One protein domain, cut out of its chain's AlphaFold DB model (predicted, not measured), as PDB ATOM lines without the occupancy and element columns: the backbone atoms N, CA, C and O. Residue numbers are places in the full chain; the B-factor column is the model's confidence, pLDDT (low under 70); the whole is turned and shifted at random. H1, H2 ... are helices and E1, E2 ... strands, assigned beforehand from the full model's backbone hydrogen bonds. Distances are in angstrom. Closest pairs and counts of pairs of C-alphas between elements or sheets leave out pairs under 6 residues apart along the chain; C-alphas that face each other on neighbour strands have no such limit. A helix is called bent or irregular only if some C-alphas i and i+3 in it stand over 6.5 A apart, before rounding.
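Overview. This is residues 4 to 96 of the 97 residues of an uncharacterized protein of Conexibacter arvalis (UniProt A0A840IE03). A small five-stranded sheet, strongly twisted and curled like part of a barrel, makes the core, with the short helix H1 towards one end of the long axis and the helices H2 and H3 towards the other. H1 and H2 are on the same face of the sheet, while H3 runs back beside H2 and meets the sheet through residues 72 to 77. The printed part has 93 residues, with three named helices and five named strands in the order E1 E2 H1 E3 E4 H2 H3 E5. The mixed sheet runs E1 E2 E5 E4 E3, and the class is mixed, helices and strands. The whole is compact, with a radius of gyration of the C-alphas of 12.6 A and spans of 37 by 26 by 21 A.

Along the chain. Find C-alpha 5 at (-15.436, 37.815, -47.535), where E1, residues 5 to 8, begins. Next come E2, residues 17 to 21, 13.1 A long, H1, residues 26 to 32, E3, residues 37 to 39, and E4, residues 45 to 48. H2, residues 49 to 61, is 14.7 A long and irregular: C-alphas 55 and 58 are 9.1 A apart. From C-alpha 63 at (-8.589, 22.236, -28.830), H3 runs 22.3 A to residue 78. E5, residues 88 to 95, runs 21.2 A to C-alpha 95 at (-21.620, 33.947, -55.263).

Arrangement. Look first at the hairpin E1 and E2, antiparallel, with N 5 and O 20 3.0 A apart. E5 is staggered: residues 92 to 95 pair parallel with E2, N 21 to O 94 at 2.8 A, and residues 88 to 91 pair antiparallel with E4, N 91 to O 45 at 2.8 A. E3 and E4 form a hairpin, antiparallel, with N 38 and O 46 2.8 A apart. E2, H1 and E3 form a split strand-helix-strand unit, two strands running the same way with E5 and E4 between them, its crossover right-handed. H1 is on the sheet at a height of 8.1 A; its closest C-alphas to E3 are Gly 30 and Leu 39, 6.0 A. H2 is on the same face, over E1, at a height of 9.6 A. H3 only grazes the sheet; its closest C-alphas to E5 are Ala 76 and Val 89, 6.9 A. H2 and H3 only just touch, and only at the corner, H2 with residues 59 to 60 alone and H3 with residues 65 to 66 alone, with 3 pairs of C-alphas within 8 A, the closest those of Ala 60 and Arg 66 at 5.7 A; they run opposite ways at a shallow tilt of 22 degrees. H1 is apart from H2 and H3. In H1 and H3 every O i to N i+4 pair is within hydrogen-bond range; in H2, 5 of 9 are.

Size, cuts and confidence. The C-alphas farthest apart are those of Asp 25 and Pro 63, 37.3 A. The printed part has no cut, and no link is long. Mean pLDDT of the printed part is 82.2; look for values under 70 at residues 4 to 17.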
ATOM      1  N   ALA A   4     -15.675  40.901 -51.256       59.41
ATOM      2  CA  ALA A   4     -15.658  39.469 -50.967       59.41
ATOM      3  C   ALA A   4     -15.261  39.266 -49.505       59.41
ATOM      4  O   ALA A   4     -14.481  40.047 -48.954       59.41
ATOM      5  N   THR A   5     -15.788  38.210 -48.898       65.94
ATOM      6  CA  THR A   5     -15.436  37.815 -47.535       65.94
ATOM      7  C   THR A   5     -14.946  36.379 -47.573       65.94
ATOM      8  O   THR A   5     -15.652  35.479 -48.028       65.94
ATOM      9  N   VAL A   6     -13.738  36.154 -47.059       63.28
ATOM     10  CA  VAL A   6     -13.281  34.804 -46.724       63.28
ATOM     11  C   VAL A   6     -13.923  34.443 -45.389       63.28
ATOM     12  O   VAL A   6     -13.605  35.049 -44.367       63.28
ATOM     13  N   ALA A   7     -14.851  33.493 -45.401       61.59
ATOM     14  CA  ALA A   7     -15.546  33.034 -44.208       61.59
ATOM     15  C   ALA A   7     -15.529  31.508 -44.163       61.59
ATOM     16  O   ALA A   7     -15.762  30.853 -45.168       61.59
ATOM     17  N   LEU A   8     -15.281  30.934 -42.987       56.41
ATOM     18  CA  LEU A   8     -15.713  29.563 -42.735       56.41
ATOM     19  C   LEU A   8     -17.216  29.653 -42.442       56.41
ATOM     20  O   LEU A   8     -17.589  30.230 -41.414       56.41
ATOM     21  N   GLU A   9     -18.074  29.191 -43.352       47.62
ATOM     22  CA  GLU A   9     -19.498  29.087 -43.035       47.62
ATOM     23  C   GLU A   9     -19.651  28.041 -41.934       47.62
ATOM     24  O   GLU A   9     -19.235  26.905 -42.117       47.62
ATOM     25  N   GLU A  10     -20.196  28.468 -40.792       47.97
ATOM     26  CA  GLU A  10     -20.251  27.693 -39.550       47.97
ATOM     27  C   GLU A  10     -18.854  27.199 -39.125       47.97
ATOM     28  O   GLU A  10     -18.391  26.163 -39.585       47.97
ATOM     29  N   PRO A  11     -18.150  27.890 -38.205       50.88
ATOM     30  CA  PRO A  11     -16.805  27.488 -37.774       50.88
ATOM     31  C   PRO A  11     -16.713  26.050 -37.222       50.88
ATOM     32  O   PRO A  11     -15.604  25.565 -37.023       50.88
ATOM     33  N   ASP A  12     -17.849  25.389 -36.993       51.12
ATOM     34  CA  ASP A  12     -17.988  24.008 -36.535       51.12
ATOM     35  C   ASP A  12     -18.270  23.000 -37.680       51.12
ATOM     36  O   ASP A  12     -18.152  21.792 -37.465       51.12
ATOM     37  N   ASP A  13     -18.604  23.463 -38.895       57.41
ATOM     38  CA  ASP A  13     -18.812  22.656 -40.109       57.41
ATOM     39  C   ASP A  13     -17.696  22.911 -41.136       57.41
ATOM     40  O   ASP A  13     -17.826  23.614 -42.139       57.41
ATOM     41  N   PHE A  14     -16.561  22.249 -40.917       59.62
ATOM     42  CA  PHE A  14     -15.452  22.241 -41.871       59.62
ATOM     43  C   PHE A  14     -15.789  21.579 -43.227       59.62
ATOM     44  O   PHE A  14     -14.936  21.541 -44.116       59.62
ATOM     45  N   GLY A  15     -17.003  21.045 -43.409       54.94
ATOM     46  CA  GLY A  15     -17.502  20.545 -44.688       54.94
ATOM     47  C   GLY A  15     -17.928  21.647 -45.662       54.94
ATOM     48  O   GLY A  15     -18.116  21.355 -46.843       54.94
ATOM     49  N   ARG A  16     -18.053  22.900 -45.199       62.38
ATOM     50  CA  ARG A  16     -18.519  24.055 -45.990       62.38
ATOM     51  C   ARG A  16     -17.494  25.182 -46.075       62.38
ATOM     52  O   ARG A  16     -17.812  26.363 -45.964       62.38
ATOM     53  N   PHE A  17     -16.230  24.826 -46.271       67.44
ATOM     54  CA  PHE A  17     -15.210  25.836 -46.502       67.44
ATOM     55  C   PHE A  17     -15.358  26.467 -47.900       67.44
ATOM     56  O   PHE A  17     -14.990  25.856 -48.906       67.44
ATOM     57  N   ALA A  18     -15.873  27.698 -47.948       71.44
ATOM     58  CA  ALA A  18     -16.094  28.457 -49.175       71.44
ATOM     59  C   ALA A  18     -15.634  29.915 -49.031       71.44
ATOM     60  O   ALA A  18     -15.579  30.474 -47.939       71.44
ATOM     61  N   VAL A  19     -15.309  30.563 -50.148       75.88
ATOM     62  CA  VAL A  19     -15.155  32.021 -50.207       75.88
ATOM     63  C   VAL A  19     -16.410  32.616 -50.819       75.88
ATOM     64  O   VAL A  19     -16.794  32.232 -51.919       75.88
ATOM     65  N   ILE A  20     -17.031  33.566 -50.117       77.69
ATOM     66  CA  ILE A  20     -18.244  34.227 -50.595       77.69
ATOM     67  C   ILE A  20     -17.853  35.471 -51.393       77.69
ATOM     68  O   ILE A  20     -17.314  36.440 -50.842       77.69
ATOM     69  N   ASP A  21     -18.139  35.451 -52.692       76.62
ATOM     70  CA  ASP A  21     -17.840  36.545 -53.609       76.62
ATOM     71  C   ASP A  21     -19.021  37.516 -53.759       76.62
ATOM     72  O   ASP A  21     -20.032  37.217 -54.395       76.62
ATOM     73  N   GLY A  22     -18.873  38.723 -53.207       75.31
ATOM     74  CA  GLY A  22     -19.777  39.856 -53.431       75.31
ATOM     75  C   GLY A  22     -19.233  40.905 -54.409       75.31
ATOM     76  O   GLY A  22     -19.768  42.018 -54.479       75.31
ATOM     77  N   THR A  23     -18.142  40.605 -55.120       77.19
ATOM     78  CA  THR A  23     -17.491  41.525 -56.066       77.19
ATOM     79  C   THR A  23     -18.081  41.411 -57.468       77.19
ATOM     80  O   THR A  23     -18.357  42.440 -58.100       77.19
ATOM     81  N   GLY A  24     -18.408  40.181 -57.881       71.56
ATOM     82  CA  GLY A  24     -19.079  39.870 -59.139       71.56
ATOM     83  C   GLY A  24     -18.140  39.741 -60.340       71.56
ATOM     84  O   GLY A  24     -18.639  39.686 -61.465       71.56
ATOM     85  N   ASP A  25     -16.822  39.723 -60.116       82.69
ATOM     86  CA  ASP A  25     -15.798  39.413 -61.116       82.69
ATOM     87  C   ASP A  25     -14.471  38.954 -60.472       82.69
ATOM     88  O   ASP A  25     -14.149  39.318 -59.341       82.69
ATOM     89  N   ASP A  26     -13.673  38.183 -61.219       83.56
ATOM     90  CA  ASP A  26     -12.408  37.601 -60.743       83.56
ATOM     91  C   ASP A  26     -11.382  38.652 -60.290       83.56
ATOM     92  O   ASP A  26     -10.584  38.396 -59.388       83.56
ATOM     93  N   ALA A  27     -11.364  39.843 -60.896       84.50
ATOM     94  CA  ALA A  27     -10.393  40.869 -60.529       84.50
ATOM     95  C   ALA A  27     -10.709  41.438 -59.139       84.50
ATOM     96  O   ALA A  27      -9.814  41.545 -58.298       84.50
ATOM     97  N   GLY A  28     -11.986  41.735 -58.882       83.38
ATOM     98  CA  GLY A  28     -12.464  42.154 -57.569       83.38
ATOM     99  C   GLY A  28     -12.260  41.078 -56.503       83.38
ATOM    100  O   GLY A  28     -11.796  41.381 -55.403       83.38
ATOM    101  N   LEU A  29     -12.540  39.815 -56.834       83.56
ATOM    102  CA  LEU A  29     -12.325  38.692 -55.927       83.56
ATOM    103  C   LEU A  29     -10.840  38.521 -55.586       83.56
ATOM    104  O   LEU A  29     -10.490  38.381 -54.415       83.56
ATOM    105  N   GLY A  30      -9.964  38.590 -56.590       85.31
ATOM    106  CA  GLY A  30      -8.515  38.517 -56.414       85.31
ATOM    107  C   GLY A  30      -7.969  39.617 -55.501       85.31
ATOM    108  O   GLY A  30      -7.127  39.338 -54.650       85.31
ATOM    109  N   GLU A  31      -8.472  40.847 -55.636       85.69
ATOM    110  CA  GLU A  31      -8.127  41.958 -54.740       85.69
ATOM    111  C   GLU A  31      -8.639  41.713 -53.314       85.69
ATOM    112  O   GLU A  31      -7.904  41.908 -52.348       85.69
ATOM    113  N   ALA A  32      -9.877  41.239 -53.165       81.75
ATOM    114  CA  ALA A  32     -10.498  41.042 -51.860       81.75
ATOM    115  C   ALA A  32      -9.870  39.896 -51.045       81.75
ATOM    116  O   ALA A  32      -9.835  39.967 -49.818       81.75
ATOM    117  N   ILE A  33      -9.340  38.861 -51.706       84.81
ATOM    118  CA  ILE A  33      -8.602  37.778 -51.037       84.81
ATOM    119  C   ILE A  33      -7.098  38.049 -50.943       84.81
ATOM    120  O   ILE A  33      -6.361  37.212 -50.413       84.81
ATOM    121  N   ALA A  34      -6.613  39.184 -51.456       84.44
ATOM    122  CA  ALA A  34      -5.195  39.510 -51.427       84.44
ATOM    123  C   ALA A  34      -4.690  39.549 -49.975       84.44
ATOM    124  O   ALA A  34      -5.237  40.237 -49.118       84.44
ATOM    125  N   GLY A  35      -3.641  38.777 -49.687       83.88
ATOM    126  CA  GLY A  35      -3.105  38.608 -48.329       83.88
ATOM    127  C   GLY A  35      -3.714  37.443 -47.541       83.88
ATOM    128  O   GLY A  35      -3.111  37.003 -46.565       83.88
ATOM    129  N   HIS A  36      -4.835  36.882 -47.997       85.94
ATOM    130  CA  HIS A  36      -5.426  35.656 -47.452       85.94
ATOM    131  C   HIS A  36      -5.259  34.462 -48.393       85.94
ATOM    132  O   HIS A  36      -5.212  33.321 -47.939       85.94
ATOM    133  N   GLY A  37      -5.147  34.707 -49.698       89.00
ATOM    134  CA  GLY A  37      -5.108  33.658 -50.701       89.00
ATOM    135  C   GLY A  37      -4.793  34.153 -52.106       89.00
ATOM    136  O   GLY A  37      -4.292  35.260 -52.306       89.00
ATOM    137  N   ARG A  38      -5.072  33.296 -53.087       91.44
ATOM    138  CA  ARG A  38      -4.948  33.582 -54.520       91.44
ATOM    139  C   ARG A  38      -6.006  32.833 -55.318       91.44
ATOM    140  O   ARG A  38      -6.383  31.721 -54.948       91.44
ATOM    141  N   LEU A  39      -6.419  33.409 -56.439       89.88
ATOM    142  CA  LEU A  39      -7.244  32.720 -57.424       89.88
ATOM    143  C   LEU A  39      -6.467  31.605 -58.119       89.88
ATOM    144  O   LEU A  39      -5.243  31.664 -58.269       89.88
ATOM    145  N   THR A  40      -7.205  30.588 -58.538       87.81
ATOM    146  CA  THR A  40      -6.739  29.546 -59.448       87.81
ATOM    147  C   THR A  40      -7.380  29.745 -60.815       87.81
ATOM    148  O   THR A  40      -8.468  30.309 -60.918       87.81
ATOM    149  N   ASP A  41      -6.758  29.203 -61.860       77.81
ATOM    150  CA  ASP A  41      -7.297  29.259 -63.226       77.81
ATOM    151  C   ASP A  41      -8.665  28.551 -63.377       77.81
ATOM    152  O   ASP A  41      -9.318  28.676 -64.410       77.81
ATOM    153  N   GLY A  42      -9.100  27.784 -62.367       77.00
ATOM    154  CA  GLY A  42     -10.347  27.014 -62.368       77.00
ATOM    155  C   GLY A  42     -11.536  27.681 -61.669       77.00
ATOM    156  O   GLY A  42     -12.561  27.021 -61.523       77.00
ATOM    157  N   GLY A  43     -11.409  28.931 -61.210       79.12
ATOM    158  CA  GLY A  43     -12.471  29.647 -60.480       79.12
ATOM    159  C   GLY A  43     -12.551  29.327 -58.983       79.12
ATOM    160  O   GLY A  43     -13.316  29.955 -58.260       79.12
ATOM    161  N   ASP A  44     -11.726  28.399 -58.500       86.75
ATOM    162  CA  ASP A  44     -11.503  28.182 -57.071       86.75
ATOM    163  C   ASP A  44     -10.374  29.085 -56.560       86.75
ATOM    164  O   ASP A  44      -9.602  29.659 -57.338       86.75
ATOM    165  N   VAL A  45     -10.208  29.152 -55.242       90.06
ATOM    166  CA  VAL A  45      -9.139  29.921 -54.593       90.06
ATOM    167  C   VAL A  45      -8.287  29.029 -53.706       90.06
ATOM    168  O   VAL A  45      -8.785  28.110 -53.071       90.06
ATOM    169  N   PHE A  46      -6.991  29.310 -53.617       92.88
ATOM    170  CA  PHE A  46      -6.158  28.803 -52.531       92.88
ATOM    171  C   PHE A  46      -6.150  29.821 -51.403       92.88
ATOM    172  O   PHE A  46      -5.745  30.959 -51.624       92.88
ATOM    173  N   VAL A  47      -6.529  29.406 -50.199       90.81
ATOM    174  CA  VAL A  47      -6.493  30.241 -48.993       90.81
ATOM    175  C   VAL A  47      -5.420  29.714 -48.052       90.81
ATOM    176  O   VAL A  47      -5.343  28.513 -47.795       90.81
ATOM    177  N   ALA A  48      -4.566  30.605 -47.555       93.56
ATOM    178  CA  ALA A  48      -3.492  30.253 -46.641       93.56
ATOM    179  C   ALA A  48      -4.061  29.700 -45.327       93.56
ATOM    180  O   ALA A  48      -4.953  30.294 -44.721       93.56
ATOM    181  N   ILE A  49      -3.500  28.587 -44.858       93.06
ATOM    182  CA  ILE A  49      -3.895  27.939 -43.599       93.06
ATOM    183  C   ILE A  49      -3.731  28.913 -42.424       93.06
ATOM    184  O   ILE A  49      -4.636  29.049 -41.603       93.06
ATOM    185  N   ASP A  50      -2.629  29.664 -42.391       92.75
ATOM    186  CA  ASP A  50      -2.385  30.675 -41.357       92.75
ATOM    187  C   ASP A  50      -3.408  31.818 -41.404       92.75
ATOM    188  O   ASP A  50      -3.800  32.339 -40.360       92.75
ATOM    189  N   ALA A  51      -3.891  32.184 -42.597       89.25
ATOM    190  CA  ALA A  51      -4.947  33.184 -42.730       89.25
ATOM    191  C   ALA A  51      -6.272  32.669 -42.153       89.25
ATOM    192  O   ALA A  51      -6.964  33.424 -41.475       89.25
ATOM    193  N   LEU A  52      -6.603  31.390 -42.354       86.38
ATOM    194  CA  LEU A  52      -7.794  30.775 -41.758       86.38
ATOM    195  C   LEU A  52      -7.715  30.731 -40.232       86.38
ATOM    196  O   LEU A  52      -8.685  31.077 -39.561       86.38
ATOM    197  N   LEU A  53      -6.554  30.370 -39.683       88.62
ATOM    198  CA  LEU A  53      -6.324  30.394 -38.236       88.62
ATOM    199  C   LEU A  53      -6.440  31.817 -37.671       88.62
ATOM    200  O   LEU A  53      -7.068  32.015 -36.635       88.62
ATOM    201  N   ALA A  54      -5.897  32.816 -38.369       86.94
ATOM    202  CA  ALA A  54      -6.024  34.215 -37.967       86.94
ATOM    203  C   ALA A  54      -7.482  34.707 -38.011       86.94
ATOM    204  O   ALA A  54      -7.919  35.402 -37.095       86.94
ATOM    205  N   LEU A  55      -8.245  34.323 -39.041       81.19
ATOM    206  CA  LEU A  55      -9.670  34.652 -39.172       81.19
ATOM    207  C   LEU A  55     -10.530  33.965 -38.100       81.19
ATOM    208  O   LEU A  55     -11.529  34.535 -37.660       81.19
ATOM    209  N   ALA A  56     -10.139  32.771 -37.650       81.88
ATOM    210  CA  ALA A  56     -10.811  32.070 -36.559       81.88
ATOM    211  C   ALA A  56     -10.634  32.770 -35.195       81.88
ATOM    212  O   ALA A  56     -11.483  32.614 -34.310       81.88
ATOM    213  N   GLY A  57      -9.574  33.572 -35.032       85.25
ATOM    214  CA  GLY A  57      -9.291  34.316 -33.805       85.25
ATOM    215  C   GLY A  57      -9.140  33.389 -32.598       85.25
ATOM    216  O   GLY A  57      -8.521  32.335 -32.696       85.25
ATOM    217  N   GLU A  58      -9.757  33.745 -31.469       86.88
ATOM    218  CA  GLU A  58      -9.693  32.969 -30.214       86.88
ATOM    219  C   GLU A  58     -10.230  31.531 -30.350       86.88
ATOM    220  O   GLU A  58      -9.892  30.666 -29.547       86.88
ATOM    221  N   ARG A  59     -11.036  31.227 -31.380       81.38
ATOM    222  CA  ARG A  59     -11.493  29.848 -31.634       81.38
ATOM    223  C   ARG A  59     -10.350  28.919 -32.026       81.38
ATOM    224  O   ARG A  59     -10.428  27.728 -31.753       81.38
ATOM    225  N   ALA A  60      -9.286  29.451 -32.628       87.06
ATOM    226  CA  ALA A  60      -8.106  28.666 -32.978       87.06
ATOM    227  C   ALA A  60      -7.384  28.086 -31.747       87.06
ATOM    228  O   ALA A  60      -6.626  27.121 -31.895       87.06
ATOM    229  N   ASP A  61      -7.641  28.651 -30.562       88.94
ATOM    230  CA  ASP A  61      -7.111  28.191 -29.279       88.94
ATOM    231  C   ASP A  61      -7.992  27.113 -28.621       88.94
ATOM    232  O   ASP A  61      -7.534  26.436 -27.696       88.94
ATOM    233  N   ASP A  62      -9.232  26.909 -29.089       90.75
ATOM    234  CA  ASP A  62     -10.082  25.805 -28.638       90.75
ATOM    235  C   ASP A  62      -9.544  24.474 -29.209       90.75
ATOM    236  O   ASP A  62      -9.522  24.286 -30.432       90.75
ATOM    237  N   PRO A  63      -9.130  23.509 -28.362       91.19
ATOM    238  CA  PRO A  63      -8.589  22.236 -28.830       91.19
ATOM    239  C   PRO A  63      -9.557  21.422 -29.695       91.19
ATOM    240  O   PRO A  63      -9.111  20.699 -30.587       91.19
ATOM    241  N   ALA A  64     -10.866  21.504 -29.441       87.00
ATOM    242  CA  ALA A  64     -11.870  20.783 -30.217       87.00
ATOM    243  C   ALA A  64     -12.020  21.395 -31.612       87.00
ATOM    244  O   ALA A  64     -12.010  20.668 -32.608       87.00
ATOM    245  N   TRP A  65     -12.069  22.727 -31.684       86.94
ATOM    246  CA  TRP A  65     -12.082  23.451 -32.952       86.94
ATOM    247  C   TRP A  65     -10.810  23.167 -33.756       86.94
ATOM    248  O   TRP A  65     -10.876  22.788 -34.927       86.94
ATOM    249  N   ARG A  66      -9.639  23.246 -33.106       90.00
ATOM    250  CA  ARG A  66      -8.345  22.988 -33.745       90.00
ATOM    251  C   ARG A  66      -8.239  21.564 -34.290       90.00
ATOM    252  O   ARG A  66      -7.757  21.376 -35.401       90.00
ATOM    253  N   ALA A  67      -8.745  20.572 -33.557       88.88
ATOM    254  CA  ALA A  67      -8.790  19.192 -34.031       88.88
ATOM    255  C   ALA A  67      -9.706  19.010 -35.255       88.88
ATOM    256  O   ALA A  67      -9.414  18.172 -36.113       88.88
ATOM    257  N   GLY A  68     -10.807  19.759 -35.349       86.50
ATOM    258  CA  GLY A  68     -11.666  19.778 -36.537       86.50
ATOM    259  C   GLY A  68     -10.974  20.425 -37.741       86.50
ATOM    260  O   GLY A  68     -10.961  19.853 -38.832       86.50
ATOM    261  N   PHE A  69     -10.294  21.551 -37.519       88.94
ATOM    262  CA  PHE A  69      -9.508  22.230 -38.546       88.94
ATOM    263  C   PHE A  69      -8.373  21.346 -39.086       88.94
ATOM    264  O   PHE A  69      -8.211  21.201 -40.298       88.94
ATOM    265  N   ASP A  70      -7.622  20.684 -38.204       91.19
ATOM    266  CA  ASP A  70      -6.546  19.777 -38.609       91.19
ATOM    267  C   ASP A  70      -7.091  18.575 -39.413       91.19
ATOM    268  O   ASP A  70      -6.462  18.139 -40.382       91.19
ATOM    269  N   GLN A  71      -8.286  18.066 -39.073       89.81
ATOM    270  CA  GLN A  71      -8.973  17.027 -39.856       89.81
ATOM    271  C   GLN A  71      -9.364  17.514 -41.254       89.81
ATOM    272  O   GLN A  71      -9.152  16.786 -42.225       89.81
ATOM    273  N   MET A  72      -9.878  18.739 -41.376       89.38
ATOM    274  CA  MET A  72     -10.183  19.361 -42.667       89.38
ATOM    275  C   MET A  72      -8.932  19.465 -43.547       89.38
ATOM    276  O   MET A  72      -8.951  19.050 -44.707       89.38
ATOM    277  N   VAL A  73      -7.819  19.963 -42.996       91.44
ATOM    278  CA  VAL A  73      -6.547  20.081 -43.728       91.44
ATOM    279  C   VAL A  73      -6.022  18.699 -44.135       91.44
ATOM    280  O   VAL A  73      -5.559  18.520 -45.265       91.44
ATOM    281  N   ALA A  74      -6.118  17.699 -43.254       90.62
ATOM    282  CA  ALA A  74      -5.718  16.327 -43.562       90.62
ATOM    283  C   ALA A  74      -6.574  15.705 -44.678       90.62
ATOM    284  O   ALA A  74      -6.031  15.055 -45.577       90.62
ATOM    285  N   PHE A  75      -7.887  15.940 -44.659       87.12
ATOM    286  CA  PHE A  75      -8.803  15.525 -45.718       87.12
ATOM    287  C   PHE A  75      -8.432  16.181 -47.053       87.12
ATOM    288  O   PHE A  75      -8.175  15.477 -48.033       87.12
ATOM    289  N   ALA A  76      -8.285  17.509 -47.077       90.06
ATOM    290  CA  ALA A  76      -7.871  18.257 -48.264       90.06
ATOM    291  C   ALA A  76      -6.536  17.743 -48.831       90.06
ATOM    292  O   ALA A  76      -6.400  17.540 -50.038       90.06
ATOM    293  N   ARG A  77      -5.563  17.440 -47.965       92.56
ATOM    294  CA  ARG A  77      -4.290  16.833 -48.372       92.56
ATOM    295  C   ARG A  77      -4.479  15.484 -49.061       92.56
ATOM    296  O   ARG A  77      -3.859  15.251 -50.095       92.56
ATOM    297  N   GLY A  78      -5.325  14.611 -48.510       90.31
ATOM    298  CA  GLY A  78      -5.633  13.298 -49.088       90.31
ATOM    299  C   GLY A  78      -6.264  13.380 -50.482       90.31
ATOM    300  O   GLY A  78      -6.059  12.489 -51.303       90.31
ATOM    301  N   HIS A  79      -6.966  14.477 -50.767       89.81
ATOM    302  CA  HIS A  79      -7.586  14.754 -52.061       89.81
ATOM    303  C   HIS A  79      -6.721  15.595 -53.017       89.81
ATOM    304  O   HIS A  79      -7.149  15.876 -54.137       89.81
ATOM    305  N   GLY A  80      -5.504  15.983 -52.618       92.75
ATOM    306  CA  GLY A  80      -4.633  16.839 -53.431       92.75
ATOM    307  C   GLY A  80      -5.143  18.280 -53.555       92.75
ATOM    308  O   GLY A  80      -4.893  18.942 -54.557       92.75
ATOM    309  N   TRP A  81      -5.893  18.753 -52.561       92.94
ATOM    310  CA  TRP A  81      -6.480  20.096 -52.514       92.94
ATOM    311  C   TRP A  81      -5.629  21.103 -51.749       92.94
ATOM    312  O   TRP A  81      -6.069  22.224 -51.516       92.94
ATOM    313  N   LEU A  82      -4.422  20.721 -51.344       93.81
ATOM    314  CA  LEU A  82      -3.438  21.688 -50.886       93.81
ATOM    315  C   LEU A  82      -2.592  22.166 -52.062       93.81
ATOM    316  O   LEU A  82      -2.465  21.474 -53.073       93.81
ATOM    317  N   ASP A  83      -2.003  23.347 -51.923       94.19
ATOM    318  CA  ASP A  83      -0.946  23.757 -52.837       94.19
ATOM    319  C   ASP A  83       0.301  22.869 -52.684       94.19
ATOM    320  O   ASP A  83       0.419  22.064 -51.759       94.19
ATOM    321  N   GLU A  84       1.253  23.003 -53.609       93.06
ATOM    322  CA  GLU A  84       2.460  22.162 -53.636       93.06
ATOM    323  C   GLU A  84       3.275  22.236 -52.335       93.06
ATOM    324  O   GLU A  84       3.897  21.251 -51.931       93.06
ATOM    325  N   ALA A  85       3.252  23.390 -51.663       93.88
ATOM    326  CA  ALA A  85       3.927  23.607 -50.387       93.88
ATOM    327  C   ALA A  85       3.147  23.052 -49.181       93.88
ATOM    328  O   ALA A  85       3.715  22.917 -48.097       93.88
ATOM    329  N   GLY A  86       1.864  22.721 -49.346       94.44
ATOM    330  CA  GLY A  86       0.986  22.295 -48.259       94.44
ATOM    331  C   GLY A  86       0.586  23.426 -47.308       94.44
ATOM    332  O   GLY A  86       0.206  23.150 -46.173       94.44
ATOM    333  N   THR A  87       0.706  24.682 -47.740       95.38
ATOM    334  CA  THR A  87       0.491  25.893 -46.928       95.38
ATOM    335  C   THR A  87      -0.851  26.569 -47.180       95.38
ATOM    336  O   THR A  87      -1.290  27.393 -46.376       95.38
ATOM    337  N   ALA A  88      -1.515  26.230 -48.283       94.00
ATOM    338  CA  ALA A  88      -2.830  26.749 -48.622       94.00
ATOM    339  C   ALA A  88      -3.780  25.618 -49.003       94.00
ATOM    340  O   ALA A  88      -3.367  24.637 -49.619       94.00
ATOM    341  N   VAL A  89      -5.055  25.779 -48.660       92.00
ATOM    342  CA  VAL A  89      -6.138  24.851 -48.995       92.00
ATOM    343  C   VAL A  89      -7.022  25.455 -50.079       92.00
ATOM    344  O   VAL A  89      -7.313  26.652 -50.069       92.00
ATOM    345  N   ARG A  90      -7.412  24.632 -51.051       91.19
ATOM    346  CA  ARG A  90      -8.354  24.997 -52.105       91.19
ATOM    347  C   ARG A  90      -9.756  25.137 -51.509       91.19
ATOM    348  O   ARG A  90     -10.239  24.212 -50.864       91.19
ATOM    349  N   ALA A  91     -10.386  26.278 -51.749       86.75
ATOM    350  CA  ALA A  91     -11.765  26.588 -51.406       86.75
ATOM    351  C   ALA A  91     -12.565  26.813 -52.686       86.75
ATOM    352  O   ALA A  91     -12.062  27.418 -53.640       86.75
ATOM    353  N   HIS A  92     -13.819  26.379 -52.672       85.81
ATOM    354  CA  HIS A  92     -14.769  26.781 -53.696       85.81
ATOM    355  C   HIS A  92     -15.194  28.234 -53.486       85.81
ATOM    356  O   HIS A  92     -15.242  28.723 -52.356       85.81
ATOM    357  N   VAL A  93     -15.481  28.924 -54.587       84.00
ATOM    358  CA  VAL A  93     -16.042  30.274 -54.560       84.00
ATOM    359  C   VAL A  93     -17.544  30.168 -54.768       84.00
ATOM    360  O   VAL A  93     -18.002  29.578 -55.748       84.00
ATOM    361  N   GLU A  94     -18.307  30.761 -53.860       83.94
ATOM    362  CA  GLU A  94     -19.757  30.851 -53.962       83.94
ATOM    363  C   GLU A  94     -20.174  32.311 -54.173       83.94
ATOM    364  O   GLU A  94     -19.643  33.207 -53.513       83.94
ATOM    365  N   PRO A  95     -21.112  32.595 -55.091       74.88
ATOM    366  CA  PRO A  95     -21.620  33.947 -55.263       74.88
ATOM    367  C   PRO A  95     -22.428  34.381 -54.034       74.88
ATOM    368  O   PRO A  95     -23.198  33.600 -53.474       74.88
ATOM    369  N   LEU A  96     -22.305  35.655 -53.654       71.69
ATOM    370  CA  LEU A  96     -23.172  36.270 -52.651       71.69
ATOM    371  C   LEU A  96     -24.626  36.253 -53.160       71.69
ATOM    372  O   LEU A  96     -24.923  36.849 -54.199       71.69
TER     373      LEU A  96